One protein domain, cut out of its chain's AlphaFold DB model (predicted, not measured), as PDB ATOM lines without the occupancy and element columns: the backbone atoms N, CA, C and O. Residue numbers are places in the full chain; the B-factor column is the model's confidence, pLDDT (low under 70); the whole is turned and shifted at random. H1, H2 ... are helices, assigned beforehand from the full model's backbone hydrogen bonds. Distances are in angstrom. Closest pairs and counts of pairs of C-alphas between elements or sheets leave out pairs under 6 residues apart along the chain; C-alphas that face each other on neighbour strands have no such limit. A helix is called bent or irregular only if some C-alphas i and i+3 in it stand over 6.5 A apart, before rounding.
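What this domain is: This is residues 35 to 86 of the 936 residues of an uncharacterized protein of Stackebrandtia nassauensis (strain DSM 44728 / CIP 108903 / NRRL B-16338 / NBRC 102104 / LLR-40K-21) (UniProt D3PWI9). Three helices run roughly along one length, their centres making a triangle: H1 and H3 lie side by side and run the same way, and the longer H2 runs back opposite to both, near each without clearly touching either. The link of residues 44 to 50 joins H1 to H2 at one end, and residues 70 to 72 join H2 to H3 at the other. The printed part has 52 residues with three named helices, in the order H1, H2, H3, and no named strand; its class is all helix. It is compact, with a radius of gyration of the C-alphas of 10.6 A, and only just elongated, spanning 28 by 19 by 17 A.

How they stand to each other: H1, residues 35 to 43, and H3, residues 73 to 83, touch, and their closest C-alphas, those of Glu 38 and Ala 74, are 4.2 A apart. They run the same way at a shallow tilt of 32 degrees, only just short of steep. H2, residues 51 to 69, is close to H1 but not clearly touching it; their closest C-alphas, those of Ala 37 and Leu 62, are 8.0 A apart. These two run opposite ways at a shallow tilt of 27 degrees. H2 is also close to H3 but not clearly touching it, with the closest C-alphas, those of Leu 62 and His 75, 6.7 A apart. They run opposite ways at a shallow tilt of 26 degrees. In H1 and H3 every O i to N i+4 pair is within hydrogen-bond range; in H2, 12 of 15 are.

Where its parts are: H1 begins at C-alpha 35 (162.905, 263.293, 342.361) and is 12.3 A long from first to last C-alpha. H2 begins at C-alpha 51 (159.882, 254.750, 321.034) and measures 25.0 A; it is irregular, with C-alphas 53 and 56 7.3 A apart. H3 measures 15.2 A and ends at C-alpha 83 (170.596, 251.297, 326.418).

The domain as a whole: The two C-alphas farthest apart, those of Lys 47 and Arg 68, are 29.0 A apart. The printed part has no cut. The link from H1 to H2 is short, and that from H2 to H3 is tight. The mean pLDDT of the printed part is 94.2, and no printed residue is under 70.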
ATOM      1  N   ALA A  35     163.290 264.417 341.504       93.06
ATOM      2  CA  ALA A  35     162.905 263.293 342.361       93.06
ATOM      3  C   ALA A  35     161.548 262.678 341.969       93.06
ATOM      4  O   ALA A  35     161.371 261.457 342.024       93.06
ATOM      5  N   GLN A  36     160.583 263.511 341.560       94.06
ATOM      6  CA  GLN A  36     159.280 263.045 341.079       94.06
ATOM      7  C   GLN A  36     159.413 262.319 339.739       94.06
ATOM      8  O   GLN A  36     158.841 261.240 339.579       94.06
ATOM      9  N   ALA A  37     160.188 262.883 338.809       94.56
ATOM     10  CA  ALA A  37     160.466 262.272 337.515       94.56
ATOM     11  C   ALA A  37     161.157 260.912 337.688       94.56
ATOM     12  O   ALA A  37     160.697 259.921 337.127       94.56
ATOM     13  N   GLU A  38     162.194 260.831 338.525       95.75
ATOM     14  CA  GLU A  38     162.901 259.575 338.790       95.75
ATOM     15  C   GLU A  38     161.987 258.520 339.426       95.75
ATOM     16  O   GLU A  38     161.953 257.376 338.971       95.75
ATOM     17  N   THR A  39     161.203 258.900 340.440       96.31
ATOM     18  CA  THR A  39     160.256 257.986 341.104       96.31
ATOM     19  C   THR A  39     159.248 257.415 340.107       96.31
ATOM     20  O   THR A  39     158.977 256.214 340.112       96.31
ATOM     21  N   LEU A  40     158.714 258.268 339.231       95.62
ATOM     22  CA  LEU A  40     157.751 257.875 338.210       95.62
ATOM     23  C   LEU A  40     158.383 256.940 337.171       95.62
ATOM     24  O   LEU A  40     157.799 255.902 336.867       95.62
ATOM     25  N   LEU A  41     159.588 257.251 336.684       96.00
ATOM     26  CA  LEU A  41     160.294 256.413 335.710       96.00
ATOM     27  C   LEU A  41     160.668 255.041 336.280       96.00
ATOM     28  O   LEU A  41     160.557 254.045 335.570       96.00
ATOM     29  N   ARG A  42     161.070 254.969 337.555       95.94
ATOM     30  CA  ARG A  42     161.377 253.699 338.238       95.94
ATOM     31  C   ARG A  42     160.135 252.848 338.502       95.94
ATOM     32  O   ARG A  42     160.239 251.627 338.557       95.94
ATOM     33  N   ALA A  43     158.974 253.477 338.674       94.19
ATOM     34  CA  ALA A  43     157.696 252.785 338.823       94.19
ATOM     35  C   ALA A  43     157.058 252.390 337.476       94.19
ATOM     36  O   ALA A  43     156.106 251.608 337.459       94.19
ATOM     37  N   ALA A  44     157.548 252.934 336.357       93.62
ATOM     38  CA  ALA A  44     157.002 252.697 335.028       93.62
ATOM     39  C   ALA A  44     157.294 251.275 334.524       93.62
ATOM     40  O   ALA A  44     158.404 250.760 334.668       93.62
ATOM     41  N   ASP A  45     156.324 250.659 333.840       93.38
ATOM     42  CA  ASP A  45     156.584 249.435 333.079       93.38
ATOM     43  C   ASP A  45     157.182 249.780 331.712       93.38
ATOM     44  O   ASP A  45     156.470 250.015 330.730       93.38
ATOM     45  N   TRP A  46     158.512 249.763 331.631       93.50
ATOM     46  CA  TRP A  46     159.238 250.018 330.389       93.50
ATOM     47  C   TRP A  46     158.884 249.038 329.267       93.50
ATOM     48  O   TRP A  46     159.039 249.393 328.105       93.50
ATOM     49  N   LYS A  47     158.331 247.843 329.536       90.56
ATOM     50  CA  LYS A  47     157.844 246.939 328.468       90.56
ATOM     51  C   LYS A  47     156.716 247.556 327.638       90.56
ATOM     52  O   LYS A  47     156.525 247.144 326.499       90.56
ATOM     53  N   THR A  48     156.014 248.549 328.184       92.62
ATOM     54  CA  THR A  48     154.959 249.307 327.494       92.62
ATOM     55  C   THR A  48     155.466 250.540 326.736       92.62
ATOM     56  O   THR A  48     154.680 251.167 326.015       92.62
ATOM     57  N   PHE A  49     156.754 250.879 326.889       93.12
ATOM     58  CA  PHE A  49     157.409 251.988 326.196       93.12
ATOM     59  C   PHE A  49     157.499 251.694 324.698       93.12
ATOM     60  O   PHE A  49     158.075 250.682 324.286       93.12
ATOM     61  N   ALA A  50     156.948 252.595 323.893       91.81
ATOM     62  CA  ALA A  50     157.032 252.569 322.444       91.81
ATOM     63  C   ALA A  50     157.776 253.821 321.973       91.81
ATOM     64  O   ALA A  50     157.239 254.923 322.068       91.81
ATOM     65  N   THR A  51     158.982 253.652 321.428       90.56
ATOM     66  CA  THR A  51     159.882 254.750 321.034       90.56
ATOM     67  C   THR A  51     159.184 255.828 320.208       90.56
ATOM     68  O   THR A  51     159.221 256.997 320.577       90.56
ATOM     69  N   ALA A  52     158.458 255.427 319.157       86.75
ATOM     70  CA  ALA A  52     157.758 256.344 318.255       86.75
ATOM     71  C   ALA A  52     156.657 257.187 318.934       86.75
ATOM     72  O   ALA A  52     156.266 258.217 318.397       86.75
ATOM     73  N   ARG A  53     156.129 256.748 320.085       91.31
ATOM     74  CA  ARG A  53     155.086 257.463 320.840       91.31
ATOM     75  C   ARG A  53     155.662 258.230 322.027       91.31
ATOM     76  O   ARG A  53     155.245 259.351 322.291       91.31
ATOM     77  N   ASP A  54     156.568 257.600 322.768       94.25
ATOM     78  CA  ASP A  54     156.911 258.013 324.130       94.25
ATOM     79  C   ASP A  54     158.255 258.739 324.224       94.25
ATOM     80  O   ASP A  54     158.452 259.513 325.161       94.25
ATOM     81  N   LEU A  55     159.181 258.525 323.278       95.19
ATOM     82  CA  LEU A  55     160.547 259.035 323.412       95.19
ATOM     83  C   LEU A  55     160.611 260.557 323.316       95.19
ATOM     84  O   LEU A  55     161.219 261.180 324.181       95.19
ATOM     85  N   VAL A  56     159.989 261.163 322.303       94.06
ATOM     86  CA  VAL A  56     160.033 262.623 322.115       94.06
ATOM     87  C   VAL A  56     159.382 263.364 323.295       94.06
ATOM     88  O   VAL A  56     160.036 264.256 323.845       94.06
ATOM     89  N   PRO A  57     158.178 262.983 323.778       94.94
ATOM     90  CA  PRO A  57     157.613 263.575 324.992       94.94
ATOM     91  C   PRO A  57     158.487 263.373 326.233       94.94
ATOM     92  O   PRO A  57     158.659 264.305 327.018       94.94
ATOM     93  N   LEU A  58     159.070 262.181 326.410       96.50
ATOM     94  CA  LEU A  58     159.973 261.903 327.527       96.50
ATOM     95  C   LEU A  58     161.238 262.768 327.464       96.50
ATOM     96  O   LEU A  58     161.642 263.328 328.481       96.50
ATOM     97  N   ARG A  59     161.829 262.923 326.274       96.31
ATOM     98  CA  ARG A  59     162.986 263.792 326.030       96.31
ATOM     99  C   ARG A  59     162.654 265.237 326.389       96.31
ATOM    100  O   ARG A  59     163.398 265.853 327.137       96.31
ATOM    101  N   ALA A  60     161.519 265.761 325.931       94.50
ATOM    102  CA  ALA A  60     161.095 267.122 326.261       94.50
ATOM    103  C   ALA A  60     160.861 267.317 327.772       94.50
ATOM    104  O   ALA A  60     161.268 268.329 328.341       94.50
ATOM    105  N   ALA A  61     160.244 266.336 328.441       95.94
ATOM    106  CA  ALA A  61     160.018 266.384 329.882       95.94
ATOM    107  C   ALA A  61     161.332 266.398 330.676       95.94
ATOM    108  O   ALA A  61     161.467 267.183 331.614       95.94
ATOM    109  N   LEU A  62     162.303 265.561 330.295       97.12
ATOM    110  CA  LEU A  62     163.611 265.529 330.945       97.12
ATOM    111  C   LEU A  62     164.459 266.760 330.615       97.12
ATOM    112  O   LEU A  62     165.061 267.305 331.527       97.12
ATOM    113  N   ALA A  63     164.407 267.290 329.390       94.81
ATOM    114  CA  ALA A  63     165.050 268.566 329.062       94.81
ATOM    115  C   ALA A  63     164.543 269.708 329.960       94.81
ATOM    116  O   ALA A  63     165.332 270.482 330.490       94.81
ATOM    117  N   ALA A  64     163.235 269.752 330.241       94.69
ATOM    118  CA  ALA A  64     162.681 270.734 331.169       94.69
ATOM    119  C   ALA A  64     163.178 270.538 332.619       94.69
ATOM    120  O   ALA A  64     163.311 271.516 333.356       94.69
ATOM    121  N   VAL A  65     163.426 269.294 333.048       96.38
ATOM    122  CA  VAL A  65     164.058 269.005 334.350       96.38
ATOM    123  C   VAL A  65     165.518 269.455 334.336       96.38
ATOM    124  O   VAL A  65     165.947 270.104 335.286       96.38
ATOM    125  N   GLU A  66     166.256 269.166 333.265       95.38
ATOM    126  CA  GLU A  66     167.638 269.604 333.079       95.38
ATOM    127  C   GLU A  66     167.780 271.125 333.152       95.38
ATOM    128  O   GLU A  66     168.624 271.617 333.899       95.38
ATOM    129  N   ASP A  67     166.918 271.873 332.465       93.75
ATOM    130  CA  ASP A  67     166.947 273.340 332.473       93.75
ATOM    131  C   ASP A  67     166.812 273.933 333.888       93.75
ATOM    132  O   ASP A  67     167.271 275.047 334.149       93.75
ATOM    133  N   ARG A  68     166.172 273.206 334.815       95.06
ATOM    134  CA  ARG A  68     165.920 273.661 336.192       95.06
ATOM    135  C   ARG A  68     166.905 273.113 337.216       95.06
ATOM    136  O   ARG A  68     167.250 273.818 338.160       95.06
ATOM    137  N   GLU A  69     167.283 271.849 337.080       96.38
ATOM    138  CA  GLU A  69     167.981 271.077 338.118       96.38
ATOM    139  C   GLU A  69     169.284 270.436 337.606       96.38
ATOM    140  O   GLU A  69     169.974 269.757 338.367       96.38
ATOM    141  N   GLY A  70     169.647 270.663 336.340       94.81
ATOM    142  CA  GLY A  70     170.775 270.016 335.677       94.81
ATOM    143  C   GLY A  70     170.524 268.534 335.389       94.81
ATOM    144  O   GLY A  70     169.408 268.019 335.493       94.81
ATOM    145  N   VAL A  71     171.581 267.816 335.019       94.69
ATOM    146  CA  VAL A  71     171.495 266.373 334.772       94.69
ATOM    147  C   VAL A  71     171.404 265.617 336.103       94.69
ATOM    148  O   VAL A  71     172.235 265.780 336.992       94.69
ATOM    149  N   THR A  72     170.390 264.764 336.235       95.69
ATOM    150  CA  THR A  72     169.996 264.093 337.493       95.69
ATOM    151  C   THR A  72     169.843 262.575 337.342       95.69
ATOM    152  O   THR A  72     169.932 262.034 336.238       95.69
ATOM    153  N   GLY A  73     169.552 261.875 338.446       95.38
ATOM    154  CA  GLY A  73     169.294 260.427 338.462       95.38
ATOM    155  C   GLY A  73     168.155 259.979 337.536       95.38
ATOM    156  O   GLY A  73     168.240 258.900 336.950       95.38
ATOM    157  N   ALA A  74     167.149 260.831 337.303       95.88
ATOM    158  CA  ALA A  74     166.088 260.577 336.325       95.88
ATOM    159  C   ALA A  74     166.640 260.392 334.898       95.88
ATOM    160  O   ALA A  74     166.253 259.455 334.199       95.88
ATOM    161  N   HIS A  75     167.580 261.252 334.492       97.00
ATOM    162  CA  HIS A  75     168.234 261.204 333.183       97.00
ATOM    163  C   HIS A  75     169.081 259.942 333.036       97.00
ATOM    164  O   HIS A  75     168.953 259.212 332.054       97.00
ATOM    165  N   ARG A  76     169.901 259.660 334.056       95.81
ATOM    166  CA  ARG A  76     170.775 258.481 334.118       95.81
ATOM    167  C   ARG A  76     169.972 257.192 333.985       95.81
ATOM    168  O   ARG A  76     170.276 256.368 333.125       95.81
ATOM    169  N   TYR A  77     168.904 257.068 334.771       95.94
ATOM    170  CA  TYR A  77     168.034 255.898 334.755       95.94
ATOM    171  C   TYR A  77     167.301 255.736 333.418       95.94
ATOM    172  O   TYR A  77     167.276 254.639 332.866       95.94
ATOM    173  N   ALA A  78     166.743 256.814 332.853       96.31
ATOM    174  CA  ALA A  78     166.100 256.749 331.540       96.31
ATOM    175  C   ALA A  78     167.084 256.290 330.452       96.31
ATOM    176  O   ALA A  78     166.760 255.396 329.670       96.31
ATOM    177  N   THR A  79     168.303 256.839 330.439       95.75
ATOM    178  CA  THR A  79     169.342 256.433 329.484       95.75
ATOM    179  C   THR A  79     169.725 254.963 329.651       95.75
ATOM    180  O   THR A  79     169.825 254.251 328.658       95.75
ATOM    181  N   GLU A  80     169.888 254.475 330.882       94.19
ATOM    182  CA  GLU A  80     170.158 253.056 331.164       94.19
ATOM    183  C   GLU A  80     169.060 252.143 330.585       94.19
ATOM    184  O   GLU A  80     169.355 251.163 329.898       94.19
ATOM    185  N   GLN A  81     167.784 252.502 330.770       95.44
ATOM    186  CA  GLN A  81     166.660 251.740 330.212       95.44
ATOM    187  C   GLN A  81     166.635 251.755 328.676       95.44
ATOM    188  O   GLN A  81     166.321 250.735 328.057       95.44
ATOM    189  N   LEU A  82     166.989 252.881 328.049       94.69
ATOM    190  CA  LEU A  82     167.109 252.983 326.593       94.69
ATOM    191  C   LEU A  82     168.299 252.166 326.060       94.69
ATOM    192  O   LEU A  82     168.161 251.484 325.043       94.69
ATOM    193  N   ARG A  83     169.435 252.141 326.766       91.69
ATOM    194  CA  ARG A  83     170.596 251.297 326.418       91.69
ATOM    195  C   ARG A  83     170.249 249.813 326.444       91.69
ATOM    196  O   ARG A  83     170.551 249.106 325.487       91.69
ATOM    197  N   HIS A  84     169.519 249.345 327.459       90.81
ATOM    198  CA  HIS A  84     169.014 247.964 327.500       90.81
ATOM    199  C   HIS A  84     168.060 247.612 326.348       90.81
ATOM    200  O   HIS A  84     167.821 246.432 326.086       90.81
ATOM    201  N   ARG A  85     167.521 248.617 325.651       89.69
ATOM    202  CA  ARG A  85     166.655 248.469 324.473       89.69
ATOM    203  C   ARG A  85     167.396 248.636 323.147       89.69
ATOM    204  O   ARG A  85     166.754 248.606 322.105       89.69
ATOM    205  N   GLY A  86     168.722 248.764 323.177       87.88
ATOM    206  CA  GLY A  86     169.549 248.861 321.978       87.88
ATOM    207  C   GLY A  86     169.824 250.288 321.512       87.88
ATOM    208  O   GLY A  86     170.110 250.475 320.333       87.88
TER     209      GLY A  86